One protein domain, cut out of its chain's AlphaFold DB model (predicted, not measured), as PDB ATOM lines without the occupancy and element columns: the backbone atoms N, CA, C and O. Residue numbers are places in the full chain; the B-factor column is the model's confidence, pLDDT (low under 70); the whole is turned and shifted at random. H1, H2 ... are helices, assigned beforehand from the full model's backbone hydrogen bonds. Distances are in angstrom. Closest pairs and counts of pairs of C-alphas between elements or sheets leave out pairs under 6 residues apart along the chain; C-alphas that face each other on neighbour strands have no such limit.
ATOM      1  N   GLN A   8      27.254  29.965 -35.509       93.50
ATOM      2  CA  GLN A   8      28.395  29.522 -36.308       93.50
ATOM      3  C   GLN A   8      28.408  30.175 -37.696       93.50
ATOM      4  O   GLN A   8      29.479  30.458 -38.225       93.50
ATOM      5  N   PHE A   9      27.238  30.456 -38.279       94.06
ATOM      6  CA  PHE A   9      27.145  31.016 -39.627       94.06
ATOM      7  C   PHE A   9      27.525  32.511 -39.705       94.06
ATOM      8  O   PHE A   9      28.491  32.822 -40.402       94.06
ATOM      9  N   PRO A  10      26.870  33.448 -38.984       93.06
ATOM     10  CA  PRO A  10      27.280  34.844 -38.972       93.06
ATOM     11  C   PRO A  10      28.642  35.021 -38.292       93.06
ATOM     12  O   PRO A  10      29.416  35.863 -38.733       93.06
ATOM     13  N   GLY A  11      28.988  34.200 -37.291       94.12
ATOM     14  CA  GLY A  11      30.326  34.210 -36.694       94.12
ATOM     15  C   GLY A  11      31.417  33.923 -37.730       94.12
ATOM     16  O   GLY A  11      32.400  34.659 -37.814       94.12
ATOM     17  N   GLN A  12      31.218  32.919 -38.593       94.25
ATOM     18  CA  GLN A  12      32.155  32.634 -39.682       94.25
ATOM     19  C   GLN A  12      32.168  33.743 -40.743       94.25
ATOM     20  O   GLN A  12      33.243  34.111 -41.219       94.25
ATOM     21  N   GLN A  13      31.005  34.317 -41.082       93.38
ATOM     22  CA  GLN A  13      30.923  35.464 -41.996       93.38
ATOM     23  C   GLN A  13      31.708  36.677 -41.482       93.38
ATOM     24  O   GLN A  13      32.317  37.382 -42.282       93.38
ATOM     25  N   MET A  14      31.724  36.906 -40.167       92.25
ATOM     26  CA  MET A  14      32.468  38.008 -39.554       92.25
ATOM     27  C   MET A  14      33.974  37.737 -39.458       92.25
ATOM     28  O   MET A  14      34.770  38.642 -39.696       92.25
ATOM     29  N   ILE A  15      34.381  36.514 -39.104       92.44
ATOM     30  CA  ILE A  15      35.795  36.172 -38.868       92.44
ATOM     31  C   ILE A  15      36.543  35.908 -40.179       92.44
ATOM     32  O   ILE A  15      37.728  36.218 -40.300       92.44
ATOM     33  N   SER A  16      35.895  35.272 -41.153       91.94
ATOM     34  CA  SER A  16      36.541  34.820 -42.390       91.94
ATOM     35  C   SER A  16      35.540  34.773 -43.550       91.94
ATOM     36  O   SER A  16      35.199  33.685 -44.026       91.94
ATOM     37  N   PRO A  17      35.075  35.937 -44.043       87.44
ATOM     38  CA  PRO A  17      34.072  36.018 -45.107       87.44
ATOM     39  C   PRO A  17      34.492  35.276 -46.384       87.44
ATOM     40  O   PRO A  17      33.657  34.639 -47.022       87.44
ATOM     41  N   ASP A  18      35.788  35.265 -46.711       90.75
ATOM     42  CA  ASP A  18      36.322  34.602 -47.911       90.75
ATOM     43  C   ASP A  18      36.264  33.066 -47.853       90.75
ATOM     44  O   ASP A  18      36.366  32.398 -48.881       90.75
ATOM     45  N   SER A  19      36.080  32.487 -46.661       89.50
ATOM     46  CA  SER A  19      35.925  31.035 -46.484       89.50
ATOM     47  C   SER A  19      34.504  30.534 -46.775       89.50
ATOM     48  O   SER A  19      34.273  29.328 -46.867       89.50
ATOM     49  N   MET A  20      33.543  31.450 -46.918       89.38
ATOM     50  CA  MET A  20      32.130  31.142 -47.109       89.38
ATOM     51  C   MET A  20      31.784  31.059 -48.600       89.38
ATOM     52  O   MET A  20      32.143  31.921 -49.403       89.38
ATOM     53  N   GLY A  21      30.996  30.056 -48.989       88.38
ATOM     54  CA  GLY A  21      30.446  30.001 -50.342       88.38
ATOM     55  C   GLY A  21      29.447  31.140 -50.587       88.38
ATOM     56  O   GLY A  21      28.547  31.356 -49.780       88.38
ATOM     57  N   LYS A  22      29.534  31.812 -51.744       87.06
ATOM     58  CA  LYS A  22      28.688  32.976 -52.109       87.06
ATOM     59  C   LYS A  22      27.176  32.719 -52.047       87.06
ATOM     60  O   LYS A  22      26.401  33.649 -51.863       87.06
ATOM     61  N   ASN A  23      26.765  31.461 -52.207       89.56
ATOM     62  CA  ASN A  23      25.361  31.044 -52.231       89.56
ATOM     63  C   ASN A  23      24.927  30.320 -50.948       89.56
ATOM     64  O   ASN A  23      23.832  29.759 -50.909       89.56
ATOM     65  N   MET A  24      25.772  30.283 -49.914       92.00
ATOM     66  CA  MET A  24      25.384  29.705 -48.633       92.00
ATOM     67  C   MET A  24      24.298  30.563 -47.982       92.00
ATOM     68  O   MET A  24      24.357  31.793 -47.991       92.00
ATOM     69  N   ARG A  25      23.283  29.905 -47.426       90.88
ATOM     70  CA  ARG A  25      22.137  30.550 -46.785       90.88
ATOM     71  C   ARG A  25      21.854  29.843 -45.475       90.88
ATOM     72  O   ARG A  25      21.895  28.615 -45.420       90.88
ATOM     73  N   LEU A  26      21.535  30.627 -44.454       91.44
ATOM     74  CA  LEU A  26      21.022  30.109 -43.199       91.44
ATOM     75  C   LEU A  26      19.498  29.994 -43.295       91.44
ATOM     76  O   LEU A  26      18.825  30.948 -43.683       91.44
ATOM     77  N   VAL A  27      18.979  28.811 -42.978       91.06
ATOM     78  CA  VAL A  27      17.547  28.494 -42.995       91.06
ATOM     79  C   VAL A  27      17.130  28.117 -41.580       91.06
ATOM     80  O   VAL A  27      17.855  27.395 -40.900       91.06
ATOM     81  N   TYR A  28      15.967  28.605 -41.156       88.94
ATOM     82  CA  TYR A  28      15.385  28.325 -39.848       88.94
ATOM     83  C   TYR A  28      14.207  27.373 -39.999       88.94
ATOM     84  O   TYR A  28      13.438  27.481 -40.954       88.94
ATOM     85  N   LEU A  29      14.077  26.452 -39.050       87.81
ATOM     86  CA  LEU A  29      12.866  25.656 -38.893       87.81
ATOM     87  C   LEU A  29      11.758  26.537 -38.299       87.81
ATOM     88  O   LEU A  29      12.053  27.488 -37.577       87.81
ATOM     89  N   ASP A  30      10.500  26.222 -38.591       87.94
ATOM     90  CA  ASP A  30       9.343  26.857 -37.958       87.94
ATOM     91  C   ASP A  30       8.353  25.760 -37.514       87.94
ATOM     92  O   ASP A  30       7.785  25.083 -38.376       87.94
ATOM     93  N   PRO A  31       8.190  25.512 -36.198       89.06
ATOM     94  CA  PRO A  31       8.863  26.195 -35.088       89.06
ATOM     95  C   PRO A  31      10.357  25.844 -34.989       89.06
ATOM     96  O   PRO A  31      10.815  24.826 -35.513       89.06
ATOM     97  N   THR A  32      11.121  26.670 -34.272       89.12
ATOM     98  CA  THR A  32      12.553  26.443 -34.009       89.12
ATOM     99  C   THR A  32      12.840  26.170 -32.533       89.12
ATOM    100  O   THR A  32      11.989  26.355 -31.664       89.12
ATOM    101  N   ILE A  33      14.072  25.758 -32.238       87.38
ATOM    102  CA  ILE A  33      14.587  25.600 -30.877       87.38
ATOM    103  C   ILE A  33      15.691  26.634 -30.665       87.38
ATOM    104  O   ILE A  33      16.656  26.701 -31.427       87.38
ATOM    105  N   SER A  34      15.562  27.436 -29.608       85.19
ATOM    106  CA  SER A  34      16.623  28.343 -29.174       85.19
ATOM    107  C   SER A  34      17.486  27.654 -28.121       85.19
ATOM    108  O   SER A  34      16.979  27.180 -27.106       85.19
ATOM    109  N   SER A  35      18.795  27.586 -28.362       81.62
ATOM    110  CA  SER A  35      19.747  27.071 -27.376       81.62
ATOM    111  C   SER A  35      20.134  28.177 -26.400       81.62
ATOM    112  O   SER A  35      20.720  29.184 -26.795       81.62
ATOM    113  N   GLN A  36      19.811  27.983 -25.123       80.19
ATOM    114  CA  GLN A  36      20.171  28.901 -24.046       80.19
ATOM    115  C   GLN A  36      21.374  28.354 -23.272       80.19
ATOM    116  O   GLN A  36      21.351  27.225 -22.787       80.19
ATOM    117  N   HIS A  37      22.419  29.169 -23.121       82.56
ATOM    118  CA  HIS A  37      23.580  28.835 -22.298       82.56
ATOM    119  C   HIS A  37      23.464  29.533 -20.945       82.56
ATOM    120  O   HIS A  37      23.625  30.748 -20.846       82.56
ATOM    121  N   THR A  38      23.177  28.757 -19.899       86.69
ATOM    122  CA  THR A  38      23.029  29.278 -18.535       86.69
ATOM    123  C   THR A  38      24.339  29.139 -17.770       86.69
ATOM    124  O   THR A  38      24.909  28.052 -17.697       86.69
ATOM    125  N   LEU A  39      24.803  30.233 -17.167       90.88
ATOM    126  CA  LEU A  39      25.927  30.227 -16.236       90.88
ATOM    127  C   LEU A  39      25.398  30.150 -14.799       90.88
ATOM    128  O   LEU A  39      24.687  31.046 -14.351       90.88
ATOM    129  N   LEU A  40      25.783  29.099 -14.072       94.56
ATOM    130  CA  LEU A  40      25.529  28.964 -12.637       94.56
ATOM    131  C   LEU A  40      26.807  29.292 -11.858       94.56
ATOM    132  O   LEU A  40      27.835  28.631 -12.016       94.56
ATOM    133  N   SER A  41      26.757  30.331 -11.025       95.75
ATOM    134  CA  SER A  41      27.889  30.743 -10.193       95.75
ATOM    135  C   SER A  41      27.912  29.985  -8.864       95.75
ATOM    136  O   SER A  41      26.945  30.049  -8.112       95.75
ATOM    137  N   PHE A  42      29.040  29.349  -8.538       97.06
ATOM    138  CA  PHE A  42      29.242  28.654  -7.255       97.06
ATOM    139  C   PHE A  42      30.083  29.450  -6.242       97.06
ATOM    140  O   PHE A  42      30.296  28.995  -5.122       97.06
ATOM    141  N   ASN A  43      30.605  30.614  -6.639       97.69
ATOM    142  CA  ASN A  43      31.421  31.497  -5.808       97.69
ATOM    143  C   ASN A  43      31.381  32.941  -6.340       97.69
ATOM    144  O   ASN A  43      30.909  33.185  -7.454       97.69
ATOM    145  N   ASP A  44      31.951  33.872  -5.574       97.94
ATOM    146  CA  ASP A  44      31.970  35.304  -5.897       97.94
ATOM    147  C   ASP A  44      32.630  35.620  -7.246       97.94
ATOM    148  O   ASP A  44      32.206  36.531  -7.957       97.94
ATOM    149  N   ALA A  45      33.678  34.882  -7.626       97.50
ATOM    150  CA  ALA A  45      34.344  35.077  -8.913       97.50
ATOM    151  C   ALA A  45      33.426  34.681 -10.081       97.50
ATOM    152  O   ALA A  45      33.360  35.390 -11.084       97.50
ATOM    153  N   GLY A  46      32.677  33.586  -9.929       96.94
ATOM    154  CA  GLY A  46      31.659  33.157 -10.881       96.94
ATOM    155  C   GLY A  46      30.513  34.160 -10.990       96.94
ATOM    156  O   GLY A  46      30.059  34.439 -12.098       96.94
ATOM    157  N   SER A  47      30.077  34.749  -9.873       96.94
ATOM    158  CA  SER A  47      29.034  35.783  -9.887       96.94
ATOM    159  C   SER A  47      29.507  37.037 -10.623       96.94
ATOM    160  O   SER A  47      28.813  37.511 -11.521       96.94
ATOM    161  N   LYS A  48      30.740  37.494 -10.359       97.19
ATOM    162  CA  LYS A  48      31.367  38.601 -11.106       97.19
ATOM    163  C   LYS A  48      31.478  38.309 -12.601       97.19
ATOM    164  O   LYS A  48      31.252  39.199 -13.417       97.19
ATOM    165  N   LEU A  49      31.814  37.072 -12.975       95.69
ATOM    166  CA  LEU A  49      31.848  36.664 -14.379       95.69
ATOM    167  C   LEU A  49      30.452  36.729 -15.013       95.69
ATOM    168  O   LEU A  49      30.320  37.244 -16.120       95.69
ATOM    169  N   GLY A  50      29.419  36.245 -14.322       94.44
ATOM    170  CA  GLY A  50      28.036  36.332 -14.791       94.44
ATOM    171  C   GLY A  50      27.583  37.774 -15.003       94.44
ATOM    172  O   GLY A  50      27.058  38.098 -16.067       94.44
ATOM    173  N   GLU A  51      27.860  38.655 -14.043       94.38
ATOM    174  CA  GLU A  51      27.567  40.087 -14.160       94.38
ATOM    175  C   GLU A  51      28.293  40.730 -15.346       94.38
ATOM    176  O   GLU A  51      27.677  41.479 -16.108       94.38
ATOM    177  N   ALA A  52      29.578  40.417 -15.534       95.12
ATOM    178  CA  ALA A  52      30.360  40.929 -16.653       95.12
ATOM    179  C   ALA A  52      29.808  40.428 -17.995       95.12
ATOM    180  O   ALA A  52      29.565  41.229 -18.894       95.12
ATOM    181  N   LEU A  53      29.547  39.124 -18.126       93.12
ATOM    182  CA  LEU A  53      28.987  38.547 -19.349       93.12
ATOM    183  C   LEU A  53      27.615  39.126 -19.688       93.12
ATOM    184  O   LEU A  53      27.295  39.183 -20.867       93.12
ATOM    185  N   GLN A  54      26.824  39.570 -18.709       90.38
ATOM    186  CA  GLN A  54      25.513  40.183 -18.947       90.38
ATOM    187  C   GLN A  54      25.589  41.679 -19.277       90.38
ATOM    188  O   GLN A  54      24.833  42.149 -20.129       90.38
ATOM    189  N   ASN A  55      26.476  42.427 -18.614       91.69
ATOM    190  CA  ASN A  55      26.416  43.892 -18.590       91.69
ATOM    191  C   ASN A  55      27.604  44.587 -19.262       91.69
ATOM    192  O   ASN A  55      27.476  45.741 -19.679       91.69
ATOM    193  N   ASP A  56      28.759  43.928 -19.380       95.44
ATOM    194  CA  ASP A  56      29.928  44.546 -19.998       95.44
ATOM    195  C   ASP A  56      29.708  44.711 -21.506       95.44
ATOM    196  O   ASP A  56      29.578  43.749 -22.267       95.44
ATOM    197  N   LYS A  57      29.697  45.968 -21.956       94.12
ATOM    198  CA  LYS A  57      29.429  46.315 -23.353       94.12
ATOM    199  C   LYS A  57      30.433  45.684 -24.321       94.12
ATOM    200  O   LYS A  57      30.038  45.293 -25.417       94.12
ATOM    201  N   LYS A  58      31.714  45.571 -23.946       94.94
ATOM    202  CA  LYS A  58      32.736  44.974 -24.820       94.94
ATOM    203  C   LYS A  58      32.516  43.473 -24.959       94.94
ATOM    204  O   LYS A  58      32.673  42.952 -26.060       94.94
ATOM    205  N   LEU A  59      32.123  42.793 -23.881       95.19
ATOM    206  CA  LEU A  59      31.785  41.368 -23.929       95.19
ATOM    207  C   LEU A  59      30.517  41.112 -24.753       95.19
ATOM    208  O   LEU A  59      30.510  40.197 -25.572       95.19
ATOM    209  N   GLN A  60      29.489  41.956 -24.627       94.44
ATOM    210  CA  GLN A  60      28.280  41.867 -25.459       94.44
ATOM    211  C   GLN A  60      28.591  42.074 -26.955       94.44
ATOM    212  O   GLN A  60      28.098  41.329 -27.802       94.44
ATOM    213  N   GLN A  61      29.449  43.046 -27.288       94.44
ATOM    214  CA  GLN A  61      29.930  43.259 -28.661       94.44
ATOM    215  C   GLN A  61      30.753  42.078 -29.173       94.44
ATOM    216  O   GLN A  61      30.596  41.661 -30.317       94.44
ATOM    217  N   LEU A  62      31.625  41.518 -28.333       94.88
ATOM    218  CA  LEU A  62      32.413  40.349 -28.701       94.88
ATOM    219  C   LEU A  62      31.509  39.144 -28.983       94.88
ATOM    220  O   LEU A  62      31.691  38.487 -30.003       94.88
ATOM    221  N   ALA A  63      30.501  38.901 -28.143       93.88
ATOM    222  CA  ALA A  63      29.515  37.847 -28.365       93.88
ATOM    223  C   ALA A  63      28.812  38.009 -29.725       93.88
ATOM    224  O   ALA A  63      28.784  37.062 -30.511       93.88
ATOM    225  N   ALA A  64      28.345  39.221 -30.043       93.62
ATOM    226  CA  ALA A  64      27.754  39.532 -31.345       93.62
ATOM    227  C   ALA A  64      28.725  39.292 -32.512       93.62
ATOM    228  O   ALA A  64      28.331  38.701 -33.517       93.62
ATOM    229  N   ARG A  65      30.003  39.673 -32.362       93.69
ATOM    230  CA  ARG A  65      31.044  39.430 -33.376       93.69
ATOM    231  C   ARG A  65      31.347  37.953 -33.627       93.69
ATOM    232  O   ARG A  65      31.811  37.586 -34.701       93.69
ATOM    233  N   HIS A  66      31.080  37.109 -32.640       93.75
ATOM    234  CA  HIS A  66      31.165  35.656 -32.757       93.75
ATOM    235  C   HIS A  66      29.815  35.007 -33.113       93.75
ATOM    236  O   HIS A  66      29.681  33.790 -33.028       93.75
ATOM    237  N   GLY A  67      28.822  35.802 -33.527       92.44
ATOM    238  CA  GLY A  67      27.527  35.330 -34.012       92.44
ATOM    239  C   GLY A  67      26.498  34.992 -32.930       92.44
ATOM    240  O   GLY A  67      25.384  34.603 -33.267       92.44
ATOM    241  N   PHE A  68      26.822  35.145 -31.644       92.31
ATOM    242  CA  PHE A  68      25.857  34.926 -30.566       92.31
ATOM    243  C   PHE A  68      24.823  36.053 -30.506       92.31
ATOM    244  O   PHE A  68      25.118  37.193 -30.860       92.31
ATOM    245  N   ARG A  69      23.636  35.750 -29.967       90.06
ATOM    246  CA  ARG A  69      22.625  36.747 -29.593       90.06
ATOM    247  C   ARG A  69      22.887  37.257 -28.166       90.06
ATOM    248  O   ARG A  69      22.511  36.569 -27.218       90.06
ATOM    249  N   PRO A  70      23.550  38.415 -27.976       90.31
ATOM    250  CA  PRO A  70      23.684  39.048 -26.666       90.31
ATOM    251  C   PRO A  70      22.329  39.429 -26.057       90.31
ATOM    252  O   PRO A  70      21.341  39.619 -26.766       90.31
ATOM    253  N   ASN A  71      22.319  39.651 -24.741       85.81
ATOM    254  CA  ASN A  71      21.142  40.115 -23.995       85.81
ATOM    255  C   ASN A  71      20.667  41.505 -24.433       85.81
ATOM    256  O   ASN A  71      19.536  41.881 -24.148       85.81
ATOM    257  N   GLN A  72      21.534  42.280 -25.088       85.25
ATOM    258  CA  GLN A  72      21.220  43.589 -25.652       85.25
ATOM    259  C   GLN A  72      21.018  43.453 -27.174       85.25
ATOM    260  O   GLN A  72      22.001  43.524 -27.921       85.25
ATOM    261  N   PRO A  73      19.774  43.300 -27.675       78.12
ATOM    262  CA  PRO A  73      19.521  42.949 -29.077       78.12
ATOM    263  C   PRO A  73      20.048  43.994 -30.067       78.12
ATOM    264  O   PRO A  73      20.507  43.657 -31.158       78.12
ATOM    265  N   GLY A  74      20.052  45.269 -29.662       86.62
ATOM    266  CA  GLY A  74      20.565  46.366 -30.481       86.62
ATOM    267  C   GLY A  74      22.053  46.235 -30.821       86.62
ATOM    268  O   GLY A  74      22.461  46.641 -31.909       86.62
ATOM    269  N   ILE A  75      22.861  45.625 -29.942       89.62
ATOM    270  CA  ILE A  75      24.288  45.392 -30.212       89.62
ATOM    271  C   ILE A  75      24.448  44.393 -31.358       89.62
ATOM    272  O   ILE A  75      25.228  44.640 -32.273       89.62
ATOM    273  N   PHE A  76      23.669  43.310 -31.357       91.06
ATOM    274  CA  PHE A  76      23.761  42.282 -32.391       91.06
ATOM    275  C   PHE A  76      23.435  42.825 -33.782       91.06
ATOM    276  O   PHE A  76      24.227  42.671 -34.711       91.06
ATOM    277  N   ALA A  77      22.308  43.533 -33.904       89.56
ATOM    278  CA  ALA A  77      21.901  44.162 -35.158       89.56
ATOM    279  C   ALA A  77      22.950  45.175 -35.655       89.56
ATOM    280  O   ALA A  77      23.258  45.221 -36.847       89.56
ATOM    281  N   THR A  78      23.543  45.948 -34.738       92.25
ATOM    282  CA  THR A  78      24.579  46.934 -35.074       92.25
ATOM    283  C   THR A  78      25.840  46.265 -35.626       92.25
ATOM    284  O   THR A  78      26.311  46.658 -36.695       92.25
ATOM    285  N   GLU A  79      26.372  45.240 -34.954       93.94
ATOM    286  CA  GLU A  79      27.593  44.544 -35.397       93.94
ATOM    287  C   GLU A  79      27.376  43.819 -36.740       93.94
ATOM    288  O   GLU A  79      28.207  43.934 -37.639       93.94
ATOM    289  N   LEU A  80      26.223  43.159 -36.931       92.06
ATOM    290  CA  LEU A  80      25.856  42.522 -38.206       92.06
ATOM    291  C   LEU A  80      25.766  43.533 -39.352       92.06
ATOM    292  O   LEU A  80      26.372  43.331 -40.405       92.06
ATOM    293  N   SER A  81      25.061  44.647 -39.134       92.75
ATOM    294  CA  SER A  81      24.907  45.693 -40.152       92.75
ATOM    295  C   SER A  81      26.241  46.343 -40.528       92.75
ATOM    296  O   SER A  81      26.489  46.591 -41.707       92.75
ATOM    297  N   SER A  82      27.136  46.537 -39.553       92.19
ATOM    298  CA  SER A  82      28.482  47.081 -39.775       92.19
ATOM    299  C   SER A  82      29.352  46.148 -40.623       92.19
ATOM    300  O   SER A  82      30.216  46.616 -41.359       92.19
ATOM    301  N   ALA A  83      29.098  44.838 -40.559       91.12
ATOM    302  CA  ALA A  83      29.737  43.824 -41.396       91.12
ATOM    303  C   ALA A  83      29.004  43.577 -42.734       91.12
ATOM    304  O   ALA A  83      29.413  42.709 -43.504       91.12
ATOM    305  N   GLY A  84      27.914  44.301 -43.025       90.94
ATOM    306  CA  GLY A  84      27.096  44.094 -44.228       90.94
ATOM    307  C   GLY A  84      26.323  42.769 -44.237       90.94
ATOM    308  O   GLY A  84      25.901  42.307 -45.299       90.94
ATOM    309  N   ILE A  85      26.143  42.143 -43.073       91.06
ATOM    310  CA  ILE A  85      25.433  40.874 -42.914       91.06
ATOM    311  C   ILE A  85      23.961  41.174 -42.624       91.06
ATOM    312  O   ILE A  85      23.632  41.981 -41.754       91.06
ATOM    313  N   ALA A  86      23.059  40.510 -43.348       87.00
ATOM    314  CA  ALA A  86      21.628  40.630 -43.099       87.00
ATOM    315  C   ALA A  86      21.283  40.101 -41.693       87.00
ATOM    316  O   ALA A  86      21.731  39.006 -41.336       87.00
ATOM    317  N   PRO A  87      20.487  40.836 -40.896       83.06
ATOM    318  CA  PRO A  87      20.123  40.378 -39.569       83.06
ATOM    319  C   PRO A  87      19.268  39.107 -39.652       83.06
ATOM    320  O   PRO A  87      18.384  39.017 -40.511       83.06
ATOM    321  N   PRO A  88      19.507  38.116 -38.777       84.69
ATOM    322  CA  PRO A  88      18.650  36.948 -38.699       84.69
ATOM    323  C   PRO A  88      17.252  37.329 -38.172       84.69
ATOM    324  O   PRO A  88      17.107  38.345 -37.485       84.69
ATOM    325  N   PRO A  89      16.216  36.529 -38.482       86.06
ATOM    326  CA  PRO A  89      14.851  36.803 -38.047       86.06
ATOM    327  C   PRO A  89      14.733  36.801 -36.518       86.06
ATOM    328  O   PRO A  89      15.538  36.192 -35.804       86.06
ATOM    329  N   GLU A  90      13.703  37.466 -36.000       84.94
ATOM    330  CA  GLU A  90      13.304  37.282 -34.606       84.94
ATOM    331  C   GLU A  90      12.729  35.877 -34.404       84.94
ATOM    332  O   GLU A  90      11.960  35.372 -35.222       84.94
ATOM    333  N   LEU A  91      13.114  35.232 -33.301       84.00
ATOM    334  CA  LEU A  91      12.672  33.878 -32.980       84.00
ATOM    335  C   LEU A  91      11.330  33.940 -32.232       84.00
ATOM    336  O   LEU A  91      11.296  33.861 -31.007       84.00
ATOM    337  N   LEU A  92      10.232  34.121 -32.971       83.00
ATOM    338  CA  LEU A  92       8.877  34.224 -32.402       83.00
ATOM    339  C   LEU A  92       8.285  32.852 -32.038       83.00
ATOM    340  O   LEU A  92       7.706  32.682 -30.968       83.00
ATOM    341  N   SER A  93       8.469  31.863 -32.913       82.56
ATOM    342  CA  SER A  93       7.968  30.493 -32.748       82.56
ATOM    343  C   SER A  93       9.065  29.591 -32.185       82.56
ATOM    344  O   SER A  93       9.696  28.832 -32.923       82.56
ATOM    345  N   THR A  94       9.332  29.695 -30.881       85.69
ATOM    346  CA  THR A  94      10.272  28.787 -30.204       85.69
ATOM    347  C   THR A  94       9.537  27.729 -29.397       85.69
ATOM    348  O   THR A  94       8.535  28.014 -28.742       85.69
ATOM    349  N   VAL A  95      10.043  26.499 -29.443       86.81
ATOM    350  CA  VAL A  95       9.593  25.406 -28.578       86.81
ATOM    351  C   VAL A  95      10.728  24.966 -27.665       86.81
ATOM    352  O   VAL A  95      11.902  24.989 -28.044       86.81
ATOM    353  N   THR A  96      10.379  24.570 -26.445       81.50
ATOM    354  CA  THR A  96      11.327  23.941 -25.525       81.50
ATOM    355  C   THR A  96      11.659  22.540 -26.044       81.50
ATOM    356  O   THR A  96      10.741  21.825 -26.457       81.50
ATOM    357  N   PRO A  97      12.940  22.130 -26.052       80.75
ATOM    358  CA  PRO A  97      13.283  20.756 -26.388       80.75
ATOM    359  C   PRO A  97      12.594  19.780 -25.414       80.75
ATOM    360  O   PRO A  97      12.391  20.136 -24.248       80.75
ATOM    361  N   PRO A  98      12.227  18.565 -25.868       84.38
ATOM    362  CA  PRO A  98      11.711  17.533 -24.976       84.38
ATOM    363  C   PRO A  98      12.717  17.221 -23.861       84.38
ATOM    364  O   PRO A  98      13.923  17.420 -24.033       84.38
ATOM    365  N   ASP A  99      12.223  16.721 -22.730       88.25
ATOM    366  CA  ASP A  99      13.097  16.207 -21.678       88.25
ATOM    367  C   ASP A  99      13.943  15.018 -22.169       88.25
ATOM    368  O   ASP A  99      13.708  14.446 -23.238       88.25
ATOM    369  N   TYR A 100      14.969  14.679 -21.387       88.12
ATOM    370  CA  TYR A 100      15.935  13.644 -21.743       88.12
ATOM    371  C   TYR A 100      15.268  12.288 -22.005       88.12
ATOM    372  O   TYR A 100      15.524  11.680 -23.042       88.12
ATOM    373  N   ASP A 101      14.368  11.856 -21.120       92.94
ATOM    374  CA  ASP A 101      13.684  10.567 -21.244       92.94
ATOM    375  C   ASP A 101      12.852  10.514 -22.530       92.94
ATOM    376  O   ASP A 101      12.818   9.500 -23.236       92.94
ATOM    377  N   ARG A 102      12.204  11.629 -22.885       92.25
ATOM    378  CA  ARG A 102      11.430  11.731 -24.118       92.25
ATOM    379  C   ARG A 102      12.313  11.767 -25.360       92.25
ATOM    380  O   ARG A 102      11.936  11.167 -26.368       92.25
ATOM    381  N   LEU A 103      13.457  12.449 -25.311       91.50
ATOM    382  CA  LEU A 103      14.437  12.442 -26.400       91.50
ATOM    383  C   LEU A 103      14.971  11.030 -26.651       91.50
ATOM    384  O   LEU A 103      15.013  10.616 -27.809       91.50
ATOM    385  N   GLU A 104      15.292  10.280 -25.597       92.81
ATOM    386  CA  GLU A 104      15.781   8.903 -25.719       92.81
ATOM    387  C   GLU A 104      14.737   8.007 -26.398       92.81
ATOM    388  O   GLU A 104      15.027   7.362 -27.403       92.81
ATOM    389  N   GLN A 105      13.475   8.075 -25.958       94.62
ATOM    390  CA  GLN A 105      12.378   7.331 -26.591       94.62
ATOM    391  C   GLN A 105      12.196   7.673 -28.078       94.62
ATOM    392  O   GLN A 105      11.861   6.803 -28.887       94.62
ATOM    393  N   LEU A 106      12.373   8.944 -28.456       92.81
ATOM    394  CA  LEU A 106      12.294   9.367 -29.855       92.81
ATOM    395  C   LEU A 106      13.469   8.808 -30.669       92.81
ATOM    396  O   LEU A 106      13.256   8.335 -31.786       92.81
ATOM    397  N   ILE A 107      14.684   8.833 -30.115       92.12
ATOM    398  CA  ILE A 107      15.888   8.286 -30.754       92.12
ATOM    399  C   ILE A 107      15.751   6.775 -30.954       92.12
ATOM    400  O   ILE A 107      16.004   6.287 -32.058       92.12
ATOM    401  N   GLU A 108      15.315   6.041 -29.931       94.81
ATOM    402  CA  GLU A 108      15.080   4.597 -30.005       94.81
ATOM    403  C   GLU A 108      14.006   4.254 -31.044       94.81
ATOM    404  O   GLU A 108      14.210   3.377 -31.887       94.81
ATOM    405  N   GLY A 109      12.886   4.987 -31.045       92.88
ATOM    406  CA  GLY A 109      11.796   4.777 -31.999       92.88
ATOM    407  C   GLY A 109      12.223   4.997 -33.452       92.88
ATOM    408  O   GLY A 109      11.936   4.171 -34.319       92.88
ATOM    409  N   VAL A 110      12.958   6.080 -33.724       91.50
ATOM    410  CA  VAL A 110      13.496   6.363 -35.063       91.50
ATOM    411  C   VAL A 110      14.530   5.305 -35.461       91.50
ATOM    412  O   VAL A 110      14.455   4.760 -36.564       91.50
ATOM    413  N   SER A 111      15.448   4.958 -34.557       89.81
ATOM    414  CA  SER A 111      16.465   3.923 -34.782       89.81
ATOM    415  C   SER A 111      15.846   2.574 -35.150       89.81
ATOM    416  O   SER A 111      16.283   1.946 -36.112       89.81
ATOM    417  N   ALA A 112      14.789   2.150 -34.450       90.31
ATOM    418  CA  ALA A 112      14.073   0.909 -34.747       90.31
ATOM    419  C   ALA A 112      13.445   0.919 -36.155       90.31
ATOM    420  O   ALA A 112      13.529  -0.075 -36.883       90.31
ATOM    421  N   GLN A 113      12.874   2.053 -36.578       84.38
ATOM    422  CA  GLN A 113      12.288   2.216 -37.912       84.38
ATOM    423  C   GLN A 113      13.350   2.075 -39.019       84.38
ATOM    424  O   GLN A 113      13.131   1.366 -40.007       84.38
ATOM    425  N   PHE A 114      14.521   2.692 -38.834       79.25
ATOM    426  CA  PHE A 114      15.627   2.625 -39.795       79.25
ATOM    427  C   PHE A 114      16.387   1.292 -39.762       79.25
ATOM    428  O   PHE A 114      16.866   0.860 -40.802       79.25
TER     429      PHE A 114
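Overview. This is residues 8 to 114 of the 126 residues of an uncharacterized protein of Corynebacterium epidermidicanis (UniProt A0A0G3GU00). Picture an open, loose frame: H1, H3 and H4 gather in a small cluster, H2 extends away from the first end of H3, and the long link of residues 16 to 43 swings out from H1 and back to H2 in a wide loop. The second long link, residues 83 to 99, leaves H4 and crosses that loop, and beyond it H5 sticks out as an arm with residues 100 to 105 and 107 to 114 free. The 107 residues printed have five named helices, in the order H1, H2, H3, H4, H5, and no named strand; the class is all helix. The whole is loose, with a radius of gyration of the C-alphas of 17.7 A, and spans 48 by 46 by 26 A.

Arrangement. Start with the longest helix, H5, residues 100 to 114, which touches no helix. Then look to H3, residues 57 to 65, the hub, which touches three helices. H4, residues 73 to 82, touches H3 at a steep tilt of 57 degrees, the same way; their closest C-alphas, of Ala 64 and Phe 76, are 5.0 A apart. H1, residues 8 to 15, touches H3 with Gly 11 and Arg 65 as closest C-alphas, 6.2 A apart, and their lines are only just about perpendicular at 73 degrees. H1 and H4 are close but not clearly touching, with the C-alphas of Pro 10 and Leu 80 closest at 7.8 A. H2, residues 44 to 55, touches H3 only at the corner, with residues 52 to 54 alone; the closest C-alphas, of Leu 53 and Leu 59, are 6.1 A apart, and the steep tilt of 68 degrees is only just short of about perpendicular. H2 is apart from H1 and H4. In H1, H2, H3, H4 and H5 every O i to N i+4 pair is within hydrogen-bond range.

Along the chain. Find C-alpha 100 at (15.935, 13.644, -21.743); from there H5 runs 21.2 A to C-alpha 114 at (15.627, 2.625, -39.795). H2 begins at C-alpha 44, (31.970, 35.304, -5.897), and runs 16.3 A to C-alpha 55. H3 measures 12.3 A from C-alpha 57 to C-alpha 65, H4 14.6 A from 73 to 82, and H1 10.3 A from 8 to 15.

Size, cuts and confidence. The two C-alphas farthest apart, of Asp 44 and Gln 113, are 50.1 A apart. The printed part has no cut. The links H1 to H2, 28 residues, and H4 to H5, 17 residues, are long; H2 to H3 is tight and H3 to H4 short. The mean pLDDT of the printed part is 90.5, and no printed residue is under 70.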